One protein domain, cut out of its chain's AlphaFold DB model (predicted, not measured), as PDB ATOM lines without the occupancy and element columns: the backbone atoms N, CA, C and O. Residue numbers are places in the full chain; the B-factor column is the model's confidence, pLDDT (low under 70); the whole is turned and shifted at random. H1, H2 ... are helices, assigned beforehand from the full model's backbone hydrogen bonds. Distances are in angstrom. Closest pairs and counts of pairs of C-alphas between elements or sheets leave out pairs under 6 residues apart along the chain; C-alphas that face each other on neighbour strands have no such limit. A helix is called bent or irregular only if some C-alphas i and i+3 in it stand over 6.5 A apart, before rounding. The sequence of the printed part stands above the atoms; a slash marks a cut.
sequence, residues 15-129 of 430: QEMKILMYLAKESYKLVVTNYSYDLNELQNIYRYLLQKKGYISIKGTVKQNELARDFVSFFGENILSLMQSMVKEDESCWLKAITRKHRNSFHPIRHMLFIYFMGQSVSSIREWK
ATOM      1  N   GLN A  15     -15.298 -10.784  27.412       88.69
ATOM      2  CA  GLN A  15     -16.200  -9.706  27.001       88.69
ATOM      3  C   GLN A  15     -17.637  -9.963  27.467       88.69
ATOM      4  O   GLN A  15     -18.262  -9.067  28.034       88.69
ATOM      5  N   GLU A  16     -18.139 -11.183  27.288       91.56
ATOM      6  CA  GLU A  16     -19.459 -11.601  27.771       91.56
ATOM      7  C   GLU A  16     -19.543 -11.499  29.299       91.56
ATOM      8  O   GLU A  16     -20.506 -10.943  29.830       91.56
ATOM      9  N   MET A  17     -18.490 -11.908  30.015       92.62
ATOM     10  CA  MET A  17     -18.432 -11.806  31.474       92.62
ATOM     11  C   MET A  17     -18.526 -10.353  31.966       92.62
ATOM     12  O   MET A  17     -19.190 -10.077  32.967       92.62
ATOM     13  N   LYS A  18     -17.930  -9.391  31.248       93.12
ATOM     14  CA  LYS A  18     -18.070  -7.956  31.567       93.12
ATOM     15  C   LYS A  18     -19.517  -7.478  31.433       93.12
ATOM     16  O   LYS A  18     -19.977  -6.723  32.287       93.12
ATOM     17  N   ILE A  19     -20.232  -7.923  30.395       93.88
ATOM     18  CA  ILE A  19     -21.649  -7.587  30.190       93.88
ATOM     19  C   ILE A  19     -22.499  -8.182  31.317       93.88
ATOM     20  O   ILE A  19     -23.298  -7.466  31.917       93.88
ATOM     21  N   LEU A  20     -22.297  -9.458  31.650       94.00
ATOM     22  CA  LEU A  20     -23.026 -10.129  32.732       94.00
ATOM     23  C   LEU A  20     -22.787  -9.448  34.083       94.00
ATOM     24  O   LEU A  20     -23.738  -9.157  34.806       94.00
ATOM     25  N   MET A  21     -21.532  -9.115  34.389       94.69
ATOM     26  CA  MET A  21     -21.170  -8.389  35.607       94.69
ATOM     27  C   MET A  21     -21.823  -7.001  35.660       94.69
ATOM     28  O   MET A  21     -22.259  -6.558  36.723       94.69
ATOM     29  N   TYR A  22     -21.915  -6.306  34.522       94.38
ATOM     30  CA  TYR A  22     -22.623  -5.031  34.436       94.38
ATOM     31  C   TYR A  22     -24.123  -5.203  34.713       94.38
ATOM     32  O   TYR A  22     -24.664  -4.518  35.578       94.38
ATOM     33  N   LEU A  23     -24.785  -6.149  34.039       94.62
ATOM     34  CA  LEU A  23     -26.215  -6.416  34.228       94.62
ATOM     35  C   LEU A  23     -26.534  -6.839  35.668       94.62
ATOM     36  O   LEU A  23     -27.539  -6.395  36.217       94.62
ATOM     37  N   ALA A  24     -25.667  -7.629  36.307       94.50
ATOM     38  CA  ALA A  24     -25.811  -8.005  37.712       94.50
ATOM     39  C   ALA A  24     -25.777  -6.777  38.640       94.50
ATOM     40  O   ALA A  24     -26.632  -6.637  39.515       94.50
ATOM     41  N   LYS A  25     -24.842  -5.843  38.411       94.06
ATOM     42  CA  LYS A  25     -24.763  -4.580  39.167       94.06
ATOM     43  C   LYS A  25     -25.992  -3.697  38.946       94.06
ATOM     44  O   LYS A  25     -26.509  -3.131  39.905       94.06
ATOM     45  N   GLU A  26     -26.470  -3.578  37.709       92.94
ATOM     46  CA  GLU A  26     -27.681  -2.807  37.401       92.94
ATOM     47  C   GLU A  26     -28.941  -3.432  38.011       92.94
ATOM     48  O   GLU A  26     -29.788  -2.709  38.535       92.94
ATOM     49  N   SER A  27     -29.035  -4.764  38.012       92.75
ATOM     50  CA  SER A  27     -30.112  -5.507  38.671       92.75
ATOM     51  C   SER A  27     -30.121  -5.245  40.178       92.75
ATOM     52  O   SER A  27     -31.154  -4.887  40.738       92.75
ATOM     53  N   TYR A  28     -28.952  -5.312  40.828       92.50
ATOM     54  CA  TYR A  28     -28.816  -4.986  42.248       92.50
ATOM     55  C   TYR A  28     -29.272  -3.555  42.559       92.50
ATOM     56  O   TYR A  28     -30.047  -3.346  43.490       92.50
ATOM     57  N   LYS A  29     -28.871  -2.568  41.742       90.00
ATOM     58  CA  LYS A  29     -29.356  -1.186  41.890       90.00
ATOM     59  C   LYS A  29     -30.878  -1.126  41.826       90.00
ATOM     60  O   LYS A  29     -31.478  -0.466  42.667       90.00
ATOM     61  N   LEU A  30     -31.488  -1.807  40.855       86.81
ATOM     62  CA  LEU A  30     -32.936  -1.805  40.658       86.81
ATOM     63  C   LEU A  30     -33.694  -2.382  41.861       86.81
ATOM     64  O   LEU A  30     -34.768  -1.888  42.174       86.81
ATOM     65  N   VAL A  31     -33.128  -3.383  42.541       87.38
ATOM     66  CA  VAL A  31     -33.719  -3.984  43.748       87.38
ATOM     67  C   VAL A  31     -33.540  -3.095  44.983       87.38
ATOM     68  O   VAL A  31     -34.465  -2.956  45.776       87.38
ATOM     69  N   VAL A  32     -32.360  -2.496  45.162       86.69
ATOM     70  CA  VAL A  32     -32.031  -1.716  46.372       86.69
ATOM     71  C   VAL A  32     -32.663  -0.328  46.364       86.69
ATOM     72  O   VAL A  32     -32.999   0.214  47.415       86.69
ATOM     73  N   THR A  33     -32.816   0.273  45.189       79.94
ATOM     74  CA  THR A  33     -33.422   1.599  45.061       79.94
ATOM     75  C   THR A  33     -34.877   1.472  44.629       79.94
ATOM     76  O   THR A  33     -35.201   0.735  43.704       79.94
ATOM     77  N   ASN A  34     -35.775   2.208  45.289       73.94
ATOM     78  CA  ASN A  34     -37.210   2.158  45.001       73.94
ATOM     79  C   ASN A  34     -37.555   2.957  43.726       73.94
ATOM     80  O   ASN A  34     -38.156   4.034  43.769       73.94
ATOM     81  N   TYR A  35     -37.105   2.470  42.569       72.88
ATOM     82  CA  TYR A  35     -37.379   3.108  41.290       72.88
ATOM     83  C   TYR A  35     -38.830   2.874  40.847       72.88
ATOM     84  O   TYR A  35     -39.178   1.805  40.360       72.88
ATOM     85  N   SER A  36     -39.653   3.922  40.889       73.75
ATOM     86  CA  SER A  36     -40.965   3.939  40.221       73.75
ATOM     87  C   SER A  36     -40.871   4.554  38.819       73.75
ATOM     88  O   SER A  36     -40.404   5.689  38.691       73.75
ATOM     89  N   TYR A  37     -41.253   3.810  37.776       74.00
ATOM     90  CA  TYR A  37     -41.274   4.275  36.382       74.00
ATOM     91  C   TYR A  37     -42.695   4.243  35.826       74.00
ATOM     92  O   TYR A  37     -43.345   3.200  35.853       74.00
ATOM     93  N   ASP A  38     -43.139   5.353  35.236       83.88
ATOM     94  CA  ASP A  38     -44.289   5.329  34.337       83.88
ATOM     95  C   ASP A  38     -43.879   4.699  32.994       83.88
ATOM     96  O   ASP A  38     -42.864   5.067  32.392       83.88
ATOM     97  N   LEU A  39     -44.664   3.733  32.511       82.88
ATOM     98  CA  LEU A  39     -44.351   3.012  31.274       82.88
ATOM     99  C   LEU A  39     -44.425   3.927  30.045       82.88
ATOM    100  O   LEU A  39     -43.622   3.771  29.123       82.88
ATOM    101  N   ASN A  40     -45.332   4.912  30.030       86.19
ATOM    102  CA  ASN A  40     -45.414   5.859  28.914       86.19
ATOM    103  C   ASN A  40     -44.191   6.784  28.884       86.19
ATOM    104  O   ASN A  40     -43.631   7.049  27.817       86.19
ATOM    105  N   GLU A  41     -43.741   7.242  30.048       89.12
ATOM    106  CA  GLU A  41     -42.506   8.005  30.197       89.12
ATOM    107  C   GLU A  41     -41.289   7.212  29.709       89.12
ATOM    108  O   GLU A  41     -40.516   7.711  28.886       89.12
ATOM    109  N   LEU A  42     -41.150   5.955  30.138       89.88
ATOM    110  CA  LEU A  42     -40.051   5.091  29.711       89.88
ATOM    111  C   LEU A  42     -40.085   4.831  28.197       89.88
ATOM    112  O   LEU A  42     -39.044   4.870  27.536       89.88
ATOM    113  N   GLN A  43     -41.277   4.643  27.623       91.88
ATOM    114  CA  GLN A  43     -41.463   4.537  26.176       91.88
ATOM    115  C   GLN A  43     -40.968   5.799  25.447       91.88
ATOM    116  O   GLN A  43     -40.309   5.694  24.408       91.88
ATOM    117  N   ASN A  44     -41.261   6.991  25.971       92.19
ATOM    118  CA  ASN A  44     -40.805   8.253  25.385       92.19
ATOM    119  C   ASN A  44     -39.281   8.393  25.458       92.19
ATOM    120  O   ASN A  44     -38.659   8.770  24.462       92.19
ATOM    121  N   ILE A  45     -38.672   7.998  26.580       94.62
ATOM    122  CA  ILE A  45     -37.213   7.967  26.734       94.62
ATOM    123  C   ILE A  45     -36.580   7.011  25.712       94.62
ATOM    124  O   ILE A  45     -35.655   7.389  24.991       94.62
ATOM    125  N   TYR A  46     -37.106   5.791  25.572       95.25
ATOM    126  CA  TYR A  46     -36.628   4.830  24.573       95.25
ATOM    127  C   TYR A  46     -36.749   5.371  23.154       95.25
ATOM    128  O   TYR A  46     -35.823   5.232  22.354       95.25
ATOM    129  N   ARG A  47     -37.863   6.033  22.839       94.25
ATOM    130  CA  ARG A  47     -38.075   6.663  21.536       94.25
ATOM    131  C   ARG A  47     -37.050   7.767  21.266       94.25
ATOM    132  O   ARG A  47     -36.509   7.814  20.164       94.25
ATOM    133  N   TYR A  48     -36.751   8.605  22.257       94.31
ATOM    134  CA  TYR A  48     -35.708   9.626  22.160       94.31
ATOM    135  C   TYR A  48     -34.323   9.003  21.908       94.31
ATOM    136  O   TYR A  48     -33.627   9.398  20.970       94.31
ATOM    137  N   LEU A  49     -33.940   7.982  22.681       95.81
ATOM    138  CA  LEU A  49     -32.640   7.309  22.550       95.81
ATOM    139  C   LEU A  49     -32.495   6.595  21.196       95.81
ATOM    140  O   LEU A  49     -31.456   6.704  20.542       95.81
ATOM    141  N   LEU A  50     -33.559   5.938  20.725       95.75
ATOM    142  CA  LEU A  50     -33.617   5.329  19.394       95.75
ATOM    143  C   LEU A  50     -33.457   6.366  18.276       95.75
ATOM    144  O   LEU A  50     -32.772   6.098  17.289       95.75
ATOM    145  N   GLN A  51     -34.078   7.544  18.407       92.81
ATOM    146  CA  GLN A  51     -33.885   8.646  17.460       92.81
ATOM    147  C   GLN A  51     -32.439   9.136  17.472       92.81
ATOM    148  O   GLN A  51     -31.834   9.238  16.405       92.81
ATOM    149  N   LYS A  52     -31.867   9.353  18.661       91.56
ATOM    150  CA  LYS A  52     -30.480   9.799  18.840       91.56
ATOM    151  C   LYS A  52     -29.468   8.837  18.212       91.56
ATOM    152  O   LYS A  52     -28.499   9.294  17.619       91.56
ATOM    153  N   LYS A  53     -29.715   7.524  18.290       92.69
ATOM    154  CA  LYS A  53     -28.890   6.485  17.649       92.69
ATOM    155  C   LYS A  53     -29.238   6.204  16.177       92.69
ATOM    156  O   LYS A  53     -28.612   5.351  15.562       92.69
ATOM    157  N   GLY A  54     -30.218   6.892  15.584       91.75
ATOM    158  CA  GLY A  54     -30.561   6.741  14.161       91.75
ATOM    159  C   GLY A  54     -31.441   5.530  13.808       91.75
ATOM    160  O   GLY A  54     -31.648   5.241  12.622       91.75
ATOM    161  N   TYR A  55     -32.020   4.858  14.808       95.19
ATOM    162  CA  TYR A  55     -32.925   3.712  14.640       95.19
ATOM    163  C   TYR A  55     -34.378   4.102  14.360       95.19
ATOM    164  O   TYR A  55     -35.211   3.236  14.100       95.19
ATOM    165  N   ILE A  56     -34.717   5.391  14.390       93.31
ATOM    166  CA  ILE A  56     -36.047   5.883  14.019       93.31
ATOM    167  C   ILE A  56     -35.963   6.690  12.728       93.31
ATOM    168  O   ILE A  56     -35.166   7.611  12.574       93.31
ATOM    169  N   SER A  57     -36.826   6.338  11.781       89.38
ATOM    170  CA  SER A  57     -37.047   7.129  10.574       89.38
ATOM    171  C   SER A  57     -37.702   8.472  10.901       89.38
ATOM    172  O   SER A  57     -38.405   8.609  11.896       89.38
ATOM    173  N   ILE A  58     -37.585   9.444   9.997       87.25
ATOM    174  CA  ILE A  58     -38.189  10.783  10.157       87.25
ATOM    175  C   ILE A  58     -39.715  10.731  10.346       87.25
ATOM    176  O   ILE A  58     -40.290  11.588  11.001       87.25
ATOM    177  N   LYS A  59     -40.387   9.701   9.811       84.62
ATOM    178  CA  LYS A  59     -41.831   9.485  10.018       84.62
ATOM    179  C   LYS A  59     -42.173   8.930  11.410       84.62
ATOM    180  O   LYS A  59     -43.341   8.716  11.708       84.62
ATOM    181  N   GLY A  60     -41.174   8.647  12.244       87.19
ATOM    182  CA  GLY A  60     -41.356   8.097  13.581       87.19
ATOM    183  C   GLY A  60     -41.449   6.568  13.644       87.19
ATOM    184  O   GLY A  60     -41.792   6.034  14.701       87.19
ATOM    185  N   THR A  61     -41.167   5.862  12.545       91.50
ATOM    186  CA  THR A  61     -41.144   4.390  12.496       91.50
ATOM    187  C   THR A  61     -39.760   3.865  12.859       91.50
ATOM    188  O   THR A  61     -38.772   4.341  12.294       91.50
ATOM    189  N   VAL A  62     -39.696   2.877  13.753       94.19
ATOM    190  CA  VAL A  62     -38.455   2.181  14.130       94.19
ATOM    191  C   VAL A  62     -37.974   1.299  12.979       94.19
ATOM    192  O   VAL A  62     -38.758   0.550  12.391       94.19
ATOM    193  N   LYS A  63     -36.682   1.361  12.671       94.25
ATOM    194  CA  LYS A  63     -36.006   0.530  11.674       94.25
ATOM    195  C   LYS A  63     -35.689  -0.849  12.265       94.25
ATOM    196  O   LYS A  63     -34.552  -1.140  12.614       94.25
ATOM    197  N   GLN A  64     -36.722  -1.678  12.402       94.50
ATOM    198  CA  GLN A  64     -36.664  -2.937  13.159       94.50
ATOM    199  C   GLN A  64     -35.533  -3.876  12.711       94.50
ATOM    200  O   GLN A  64     -34.840  -4.420  13.558       94.50
ATOM    201  N   ASN A  65     -35.298  -4.010  11.404       93.00
ATOM    202  CA  ASN A  65     -34.264  -4.913  10.885       93.00
ATOM    203  C   ASN A  65     -32.838  -4.422  11.192       93.00
ATOM    204  O   ASN A  65     -31.974  -5.234  11.503       93.00
ATOM    205  N   GLU A  66     -32.592  -3.108  11.108       95.06
ATOM    206  CA  GLU A  66     -31.299  -2.509  11.484       95.06
ATOM    207  C   GLU A  66     -31.073  -2.663  12.993       95.06
ATOM    208  O   GLU A  66     -30.040  -3.171  13.409       95.06
ATOM    209  N   LEU A  67     -32.084  -2.322  13.803       96.94
ATOM    210  CA  LEU A  67     -32.010  -2.451  15.258       96.94
ATOM    211  C   LEU A  67     -31.759  -3.899  15.697       96.94
ATOM    212  O   LEU A  67     -30.894  -4.128  16.530       96.94
ATOM    213  N   ALA A  68     -32.504  -4.867  15.159       96.06
ATOM    214  CA  ALA A  68     -32.363  -6.273  15.526       96.06
ATOM    215  C   ALA A  68     -30.966  -6.813  15.196       96.06
ATOM    216  O   ALA A  68     -30.350  -7.455  16.043       96.06
ATOM    217  N   ARG A  69     -30.448  -6.501  14.001       95.81
ATOM    218  CA  ARG A  69     -29.101  -6.907  13.580       95.81
ATOM    219  C   ARG A  69     -28.033  -6.355  14.519       95.81
ATOM    220  O   ARG A  69     -27.204  -7.117  15.003       95.81
ATOM    221  N   ASP A  70     -28.081  -5.055  14.799       97.38
ATOM    222  CA  ASP A  70     -27.089  -4.399  15.651       97.38
ATOM    223  C   ASP A  70     -27.193  -4.882  17.104       97.38
ATOM    224  O   ASP A  70     -26.180  -5.064  17.773       97.38
ATOM    225  N   PHE A  71     -28.410  -5.142  17.589       97.31
ATOM    226  CA  PHE A  71     -28.653  -5.656  18.936       97.31
ATOM    227  C   PHE A  71     -28.087  -7.069  19.120       97.31
ATOM    228  O   PHE A  71     -27.394  -7.330  20.104       97.31
ATOM    229  N   VAL A  72     -28.332  -7.970  18.159       96.38
ATOM    230  CA  VAL A  72     -27.758  -9.326  18.162       96.38
ATOM    231  C   VAL A  72     -26.240  -9.268  18.018       96.38
ATOM    232  O   VAL A  72     -25.539  -9.932  18.774       96.38
ATOM    233  N   SER A  73     -25.720  -8.418  17.129       96.31
ATOM    234  CA  SER A  73     -24.275  -8.223  16.972       96.31
ATOM    235  C   SER A  73     -23.603  -7.669  18.232       96.31
ATOM    236  O   SER A  73     -22.421  -7.927  18.438       96.31
ATOM    237  N   PHE A  74     -24.316  -6.887  19.047       95.94
ATOM    238  CA  PHE A  74     -23.774  -6.274  20.258       95.94
ATOM    239  C   PHE A  74     -23.699  -7.251  21.438       95.94
ATOM    240  O   PHE A  74     -22.706  -7.252  22.162       95.94
ATOM    241  N   PHE A  75     -24.738  -8.066  21.649       95.38
ATOM    242  CA  PHE A  75     -24.793  -9.007  22.776       95.38
ATOM    243  C   PHE A  75     -24.263 -10.405  22.449       95.38
ATOM    244  O   PHE A  75     -23.775 -11.086  23.347       95.38
ATOM    245  N   GLY A  76     -24.370 -10.837  21.193       93.81
ATOM    246  CA  GLY A  76     -24.158 -12.226  20.798       93.81
ATOM    247  C   GLY A  76     -25.312 -13.145  21.214       93.81
ATOM    248  O   GLY A  76     -26.099 -12.846  22.117       93.81
ATOM    249  N   GLU A  77     -25.426 -14.292  20.546       91.88
ATOM    250  CA  GLU A  77     -26.507 -15.253  20.803       91.88
ATOM    251  C   GLU A  77     -26.401 -15.906  22.186       91.88
ATOM    252  O   GLU A  77     -27.422 -16.123  22.834       91.88
ATOM    253  N   ASN A  78     -25.184 -16.137  22.687       91.94
ATOM    254  CA  ASN A  78     -24.951 -16.741  24.002       91.94
ATOM    255  C   ASN A  78     -25.579 -15.920  25.136       91.94
ATOM    256  O   ASN A  78     -26.364 -16.450  25.920       91.94
ATOM    257  N   ILE A  79     -25.285 -14.613  25.208       94.25
ATOM    258  CA  ILE A  79     -25.858 -13.721  26.229       94.25
ATOM    259  C   ILE A  79     -27.376 -13.647  26.087       94.25
ATOM    260  O   ILE A  79     -28.096 -13.727  27.082       94.25
ATOM    261  N   LEU A  80     -27.883 -13.501  24.862       95.19
ATOM    262  CA  LEU A  80     -29.325 -13.410  24.628       95.19
ATOM    263  C   LEU A  80     -30.055 -14.705  25.008       95.19
ATOM    264  O   LEU A  80     -31.173 -14.631  25.521       95.19
ATOM    265  N   SER A  81     -29.420 -15.861  24.808       93.62
ATOM    266  CA  SER A  81     -29.916 -17.170  25.233       93.62
ATOM    267  C   SER A  81     -29.933 -17.292  26.760       93.62
ATOM    268  O   SER A  81     -30.994 -17.546  27.334       93.62
ATOM    269  N   LEU A  82     -28.817 -16.974  27.433       93.06
ATOM    270  CA  LEU A  82     -28.705 -16.972  28.901       93.06
ATOM    271  C   LEU A  82     -29.731 -16.046  29.569       93.06
ATOM    272  O   LEU A  82     -30.302 -16.380  30.602       93.06
ATOM    273  N   MET A  83     -29.999 -14.886  28.967       93.56
ATOM    274  CA  MET A  83     -30.975 -13.909  29.463       93.56
ATOM    275  C   MET A  83     -32.416 -14.189  28.990       93.56
ATOM    276  O   MET A  83     -33.287 -13.325  29.140       93.56
ATOM    277  N   GLN A  84     -32.673 -15.344  28.360       93.81
ATOM    278  CA  GLN A  84     -33.985 -15.758  27.833       93.81
ATOM    279  C   GLN A  84     -34.658 -14.680  26.955       93.81
ATOM    280  O   GLN A  84     -35.868 -14.427  27.004       93.81
ATOM    281  N   SER A  85     -33.842 -13.992  26.158       95.44
ATOM    282  CA  SER A  85     -34.201 -12.770  25.435       95.44
ATOM    283  C   SER A  85     -33.728 -12.789  23.978       95.44
ATOM    284  O   SER A  85     -33.403 -11.746  23.412       95.44
ATOM    285  N   MET A  86     -33.752 -13.960  23.337       94.44
ATOM    286  CA  MET A  86     -33.467 -14.108  21.904       94.44
ATOM    287  C   MET A  86     -34.351 -13.200  21.035       94.44
ATOM    288  O   MET A  86     -35.543 -13.008  21.301       94.44
ATOM    289  N   VAL A  87     -33.755 -12.638  19.981       93.69
ATOM    290  CA  VAL A  87     -34.431 -11.756  19.022       93.69
ATOM    291  C   VAL A  87     -34.912 -12.601  17.846       93.69
ATOM    292  O   VAL A  87     -34.113 -13.071  17.046       93.69
ATOM    293  N   LYS A  88     -36.228 -12.804  17.753       88.88
ATOM    294  CA  LYS A  88     -36.860 -13.559  16.661       88.88
ATOM    295  C   LYS A  88     -37.239 -12.646  15.494       88.88
ATOM    296  O   LYS A  88     -37.459 -11.446  15.680       88.88
ATOM    297  N   GLU A  89     -37.379 -13.220  14.302       82.25
ATOM    298  CA  GLU A  89     -37.834 -12.489  13.110       82.25
ATOM    299  C   GLU A  89     -39.349 -12.224  13.094       82.25
ATOM    300  O   GLU A  89     -39.809 -11.307  12.410       82.25
ATOM    301  N   ASP A  90     -40.131 -12.972  13.875       85.81
ATOM    302  CA  ASP A  90     -41.592 -12.875  13.925       85.81
ATOM    303  C   ASP A  90     -42.115 -11.582  14.603       85.81
ATOM    304  O   ASP A  90     -41.361 -10.767  15.148       85.81
ATOM    305  N   GLU A  91     -43.428 -11.333  14.531       80.00
ATOM    306  CA  GLU A  91     -44.066 -10.161  15.161       80.00
ATOM    307  C   GLU A  91     -44.215 -10.273  16.688       80.00
ATOM    308  O   GLU A  91     -44.392  -9.251  17.354       80.00
ATOM    309  N   SER A  92     -44.093 -11.475  17.258       81.75
ATOM    310  CA  SER A  92     -44.096 -11.700  18.711       81.75
ATOM    311  C   SER A  92     -42.760 -11.334  19.375       81.75
ATOM    312  O   SER A  92     -42.652 -11.320  20.603       81.75
ATOM    313  N   CYS A  93     -41.744 -10.989  18.576       91.75
ATOM    314  CA  CYS A  93     -40.431 -10.576  19.046       91.75
ATOM    315  C   CYS A  93     -40.505  -9.414  20.051       91.75
ATOM    316  O   CYS A  93     -40.968  -8.306  19.751       91.75
ATOM    317  N   TRP A  94     -39.975  -9.653  21.252       94.50
ATOM    318  CA  TRP A  94     -40.032  -8.703  22.361       94.50
ATOM    319  C   TRP A  94     -39.317  -7.382  22.048       94.50
ATOM    320  O   TRP A  94     -39.785  -6.329  22.480       94.50
ATOM    321  N   LEU A  95     -38.226  -7.416  21.270       95.69
ATOM    322  CA  LEU A  95     -37.465  -6.222  20.891       95.69
ATOM    323  C   LEU A  95     -38.296  -5.305  19.979       95.69
ATOM    324  O   LEU A  95     -38.281  -4.079  20.124       95.69
ATOM    325  N   LYS A  96     -39.100  -5.885  19.079       94.44
ATOM    326  CA  LYS A  96     -40.059  -5.112  18.279       94.44
ATOM    327  C   LYS A  96     -41.129  -4.492  19.172       94.44
ATOM    328  O   LYS A  96     -41.487  -3.333  18.981       94.44
ATOM    329  N   ALA A  97     -41.639  -5.246  20.142       93.38
ATOM    330  CA  ALA A  97     -42.712  -4.797  21.022       93.38
ATOM    331  C   ALA A  97     -42.268  -3.675  21.986       93.38
ATOM    332  O   ALA A  97     -42.963  -2.665  22.087       93.38
ATOM    333  N   ILE A  98     -41.090  -3.791  22.616       94.31
ATOM    334  CA  ILE A  98     -40.567  -2.802  23.581       94.31
ATOM    335  C   ILE A  98     -40.163  -1.470  22.928       94.31
ATOM    336  O   ILE A  98     -40.128  -0.435  23.592       94.31
ATOM    337  N   THR A  99     -39.880  -1.470  21.621       94.44
ATOM    338  CA  THR A  99     -39.527  -0.260  20.853       94.44
ATOM    339  C   THR A  99     -40.715   0.408  20.160       94.44
ATOM    340  O   THR A  99     -40.577   1.475  19.556       94.44
ATOM    341  N   ARG A 100     -41.901  -0.202  20.235       89.69
ATOM    342  CA  ARG A 100     -43.171   0.344  19.734       89.69
ATOM    343  C   ARG A 100     -43.987   0.907  20.909       89.69
ATOM    344  O   ARG A 100     -43.458   1.153  21.987       89.69
ATOM    345  N   LYS A 101     -45.284   1.157  20.691       87.94
ATOM    346  CA  LYS A 101     -46.205   1.525  21.775       87.94
ATOM    347  C   LYS A 101     -46.269   0.379  22.789       87.94
ATOM    348  O   LYS A 101     -46.560  -0.749  22.385       87.94
ATOM    349  N   HIS A 102     -46.031   0.668  24.065       88.12
ATOM    350  CA  HIS A 102     -46.089  -0.315  25.148       88.12
ATOM    351  C   HIS A 102     -47.545  -0.712  25.381       88.12
ATOM    352  O   HIS A 102     -48.318   0.013  25.997       88.12
ATOM    353  N   ARG A 103     -47.947  -1.839  24.791       83.94
ATOM    354  CA  ARG A 103     -49.285  -2.429  24.977       83.94
ATOM    355  C   ARG A 103     -49.303  -3.517  26.050       83.94
ATOM    356  O   ARG A 103     -50.375  -3.873  26.511       83.94
ATOM    357  N   ASN A 104     -48.124  -4.019  26.414       82.00
ATOM    358  CA  ASN A 104     -47.909  -5.131  27.331       82.00
ATOM    359  C   ASN A 104     -46.803  -4.757  28.326       82.00
ATOM    360  O   ASN A 104     -45.968  -3.901  28.027       82.00
ATOM    361  N   SER A 105     -46.752  -5.463  29.452       86.19
ATOM    362  CA  SER A 105     -45.615  -5.433  30.375       86.19
ATOM    363  C   SER A 105     -44.434  -6.224  29.802       86.19
ATOM    364  O   SER A 105     -44.628  -7.261  29.164       86.19
ATOM    365  N   PHE A 106     -43.203  -5.766  30.038       90.94
ATOM    366  CA  PHE A 106     -41.991  -6.475  29.616       90.94
ATOM    367  C   PHE A 106     -41.180  -6.939  30.823       90.94
ATOM    368  O   PHE A 106     -41.169  -6.298  31.870       90.94
ATOM    369  N   HIS A 107     -40.472  -8.058  30.662       91.38
ATOM    370  CA  HIS A 107     -39.604  -8.580  31.713       91.38
ATOM    371  C   HIS A 107     -38.494  -7.563  32.059       91.38
ATOM    372  O   HIS A 107     -37.879  -7.027  31.129       91.38
ATOM    373  N   PRO A 108     -38.160  -7.334  33.346       91.00
ATOM    374  CA  PRO A 108     -37.124  -6.375  33.750       91.00
ATOM    375  C   PRO A 108     -35.773  -6.580  33.050       91.00
ATOM    376  O   PRO A 108     -35.121  -5.611  32.668       91.00
ATOM    377  N   ILE A 109     -35.387  -7.835  32.780       93.69
ATOM    378  CA  ILE A 109     -34.150  -8.143  32.037       93.69
ATOM    379  C   ILE A 109     -34.124  -7.522  30.635       93.69
ATOM    380  O   ILE A 109     -33.090  -7.032  30.195       93.69
ATOM    381  N   ARG A 110     -35.270  -7.466  29.943       95.00
ATOM    382  CA  ARG A 110     -35.388  -6.902  28.590       95.00
ATOM    383  C   ARG A 110     -35.242  -5.389  28.612       95.00
ATOM    384  O   ARG A 110     -34.610  -4.826  27.721       95.00
ATOM    385  N   HIS A 111     -35.770  -4.746  29.653       93.44
ATOM    386  CA  HIS A 111     -35.504  -3.337  29.912       93.44
ATOM    387  C   HIS A 111     -34.013  -3.106  30.163       93.44
ATOM    388  O   HIS A 111     -33.431  -2.259  29.498       93.44
ATOM    389  N   MET A 112     -33.370  -3.885  31.037       93.81
ATOM    390  CA  MET A 112     -31.938  -3.725  31.332       93.81
ATOM    391  C   MET A 112     -31.051  -3.928  30.098       93.81
ATOM    392  O   MET A 112     -30.188  -3.092  29.830       93.81
ATOM    393  N   LEU A 113     -31.308  -4.967  29.297       96.75
ATOM    394  CA  LEU A 113     -30.604  -5.190  28.031       96.75
ATOM    395  C   LEU A 113     -30.772  -3.997  27.083       96.75
ATOM    396  O   LEU A 113     -29.805  -3.513  26.500       96.75
ATOM    397  N   PHE A 114     -31.995  -3.482  26.949       96.75
ATOM    398  CA  PHE A 114     -32.258  -2.345  26.075       96.75
ATOM    399  C   PHE A 114     -31.609  -1.045  26.579       96.75
ATOM    400  O   PHE A 114     -31.022  -0.307  25.793       96.75
ATOM    401  N   ILE A 115     -31.659  -0.784  27.887       95.31
ATOM    402  CA  ILE A 115     -31.017   0.365  28.543       95.31
ATOM    403  C   ILE A 115     -29.503   0.329  28.318       95.31
ATOM    404  O   ILE A 115     -28.922   1.320  27.868       95.31
ATOM    405  N   TYR A 116     -28.886  -0.833  28.538       95.88
ATOM    406  CA  TYR A 116     -27.458  -1.027  28.322       95.88
ATOM    407  C   TYR A 116     -27.068  -0.850  26.851       95.88
ATOM    408  O   TYR A 116     -26.112  -0.139  26.547       95.88
ATOM    409  N   PHE A 117     -27.854  -1.395  25.916       96.94
ATOM    410  CA  PHE A 117     -27.646  -1.192  24.478       96.94
ATOM    411  C   PHE A 117     -27.712   0.290  24.072       96.94
ATOM    412  O   PHE A 117     -26.997   0.747  23.173       96.94
ATOM    413  N   MET A 118     -28.529   1.090  24.763       95.81
ATOM    414  CA  MET A 118     -28.583   2.542  24.573       95.81
ATOM    415  C   MET A 118     -27.411   3.298  25.216       95.81
ATOM    416  O   MET A 118     -27.313   4.514  25.039       95.81
ATOM    417  N   GLY A 119     -26.493   2.602  25.892       94.62
ATOM    418  CA  GLY A 119     -25.368   3.199  26.613       94.62
ATOM    419  C   GLY A 119     -25.819   3.981  27.843       94.62
ATOM    420  O   GLY A 119     -25.243   5.020  28.148       94.62
ATOM    421  N   GLN A 120     -26.904   3.541  28.483       95.00
ATOM    422  CA  GLN A 120     -27.469   4.151  29.684       95.00
ATOM    423  C   GLN A 120     -27.405   3.171  30.860       95.00
ATOM    424  O   GLN A 120     -27.207   1.974  30.665       95.00
ATOM    425  N   SER A 121     -27.600   3.691  32.072       92.81
ATOM    426  CA  SER A 121     -27.796   2.914  33.299       92.81
ATOM    427  C   SER A 121     -29.240   3.063  33.780       92.81
ATOM    428  O   SER A 121     -29.915   4.050  33.472       92.81
ATOM    429  N   VAL A 122     -29.712   2.106  34.580       90.44
ATOM    430  CA  VAL A 122     -30.998   2.184  35.283       90.44
ATOM    431  C   VAL A 122     -31.076   3.445  36.149       90.44
ATOM    432  O   VAL A 122     -32.158   3.998  36.293       90.44
ATOM    433  N   SER A 123     -29.958   3.955  36.678       87.44
ATOM    434  CA  SER A 123     -29.963   5.197  37.462       87.44
ATOM    435  C   SER A 123     -30.024   6.462  36.598       87.44
ATOM    436  O   SER A 123     -30.706   7.414  36.966       87.44
ATOM    437  N   SER A 124     -29.346   6.479  35.445       89.50
ATOM    438  CA  SER A 124     -29.220   7.681  34.601       89.50
ATOM    439  C   SER A 124     -30.364   7.852  33.605       89.50
ATOM    440  O   SER A 124     -30.587   8.942  33.087       89.50
ATOM    441  N   ILE A 125     -31.126   6.793  33.306       91.00
ATOM    442  CA  ILE A 125     -32.114   6.848  32.224       91.00
ATOM    443  C   ILE A 125     -33.207   7.910  32.438       91.00
ATOM    444  O   ILE A 125     -33.728   8.460  31.467       91.00
ATOM    445  N   ARG A 126     -33.514   8.246  33.697       89.19
ATOM    446  CA  ARG A 126     -34.491   9.286  34.068       89.19
ATOM    447  C   ARG A 126     -34.084  10.689  33.631       89.19
ATOM    448  O   ARG A 126     -34.955  11.527  33.434       89.19
ATOM    449  N   GLU A 127     -32.796  10.946  33.425       91.19
ATOM    450  CA  GLU A 127     -32.286  12.246  32.965       91.19
ATOM    451  C   GLU A 127     -32.807  12.613  31.565       91.19
ATOM    452  O   GLU A 127     -32.869  13.784  31.190       91.19
ATOM    453  N   TRP A 128     -33.243  11.611  30.794       92.62
ATOM    454  CA  TRP A 128     -33.836  11.790  29.470       92.62
ATOM    455  C   TRP A 128     -35.347  12.051  29.504       92.62
ATOM    456  O   TRP A 128     -35.969  12.181  28.444       92.62
ATOM    457  N   LYS A 129     -35.960  12.136  30.691       91.38
ATOM    458  CA  LYS A 129     -37.381  12.460  30.847       91.38
ATOM    459  C   LYS A 129     -37.712  13.775  30.142       91.38
ATOM    460  O   LYS A 129     -37.028  14.781  30.303       91.38
TER     461      LYS A 129
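Overview. This is residues 15 to 129 of the 430 residues of the protein "TnsD domain-containing protein" of Bacillus cereus (UniProt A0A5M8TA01). What shape? H5 sits in the middle, with H1, kinked H3, H4 and H2 round it. What is printed? The printed part has 115 residues with six named helices, H1 to H6 in order; it is all helix and compact, radius of gyration of the C-alphas 13.7 A, spans 39 by 32 by 24 A.

Along the chain. Where is the longest helix? H3, residues 64 to 82, is irregular, with C-alphas 74 and 77 9.4 A apart. The others? H1 is residues 15 to 32, from (-16.200, -9.706, 27.001), H2 39 to 52, H4 94 to 98, H5 108 to 117 and H6 125 to 128, ending at (-33.836, 11.790, 29.470).

Arrangement. What meets H3? H1 only just touches it, with 3 C-alpha pairs within 8 A, the closest Glu 16 and Ile 79, 6.9 A. Backbones? H1, H2, H4 and H5 have every O i to N i+4 pair within hydrogen-bond range, H3 12 of 15.

Size, cuts and confidence. Any cut? The printed part has none. Long links? H2 to H3 and H3 to H4 are long; no printed residue is under 70.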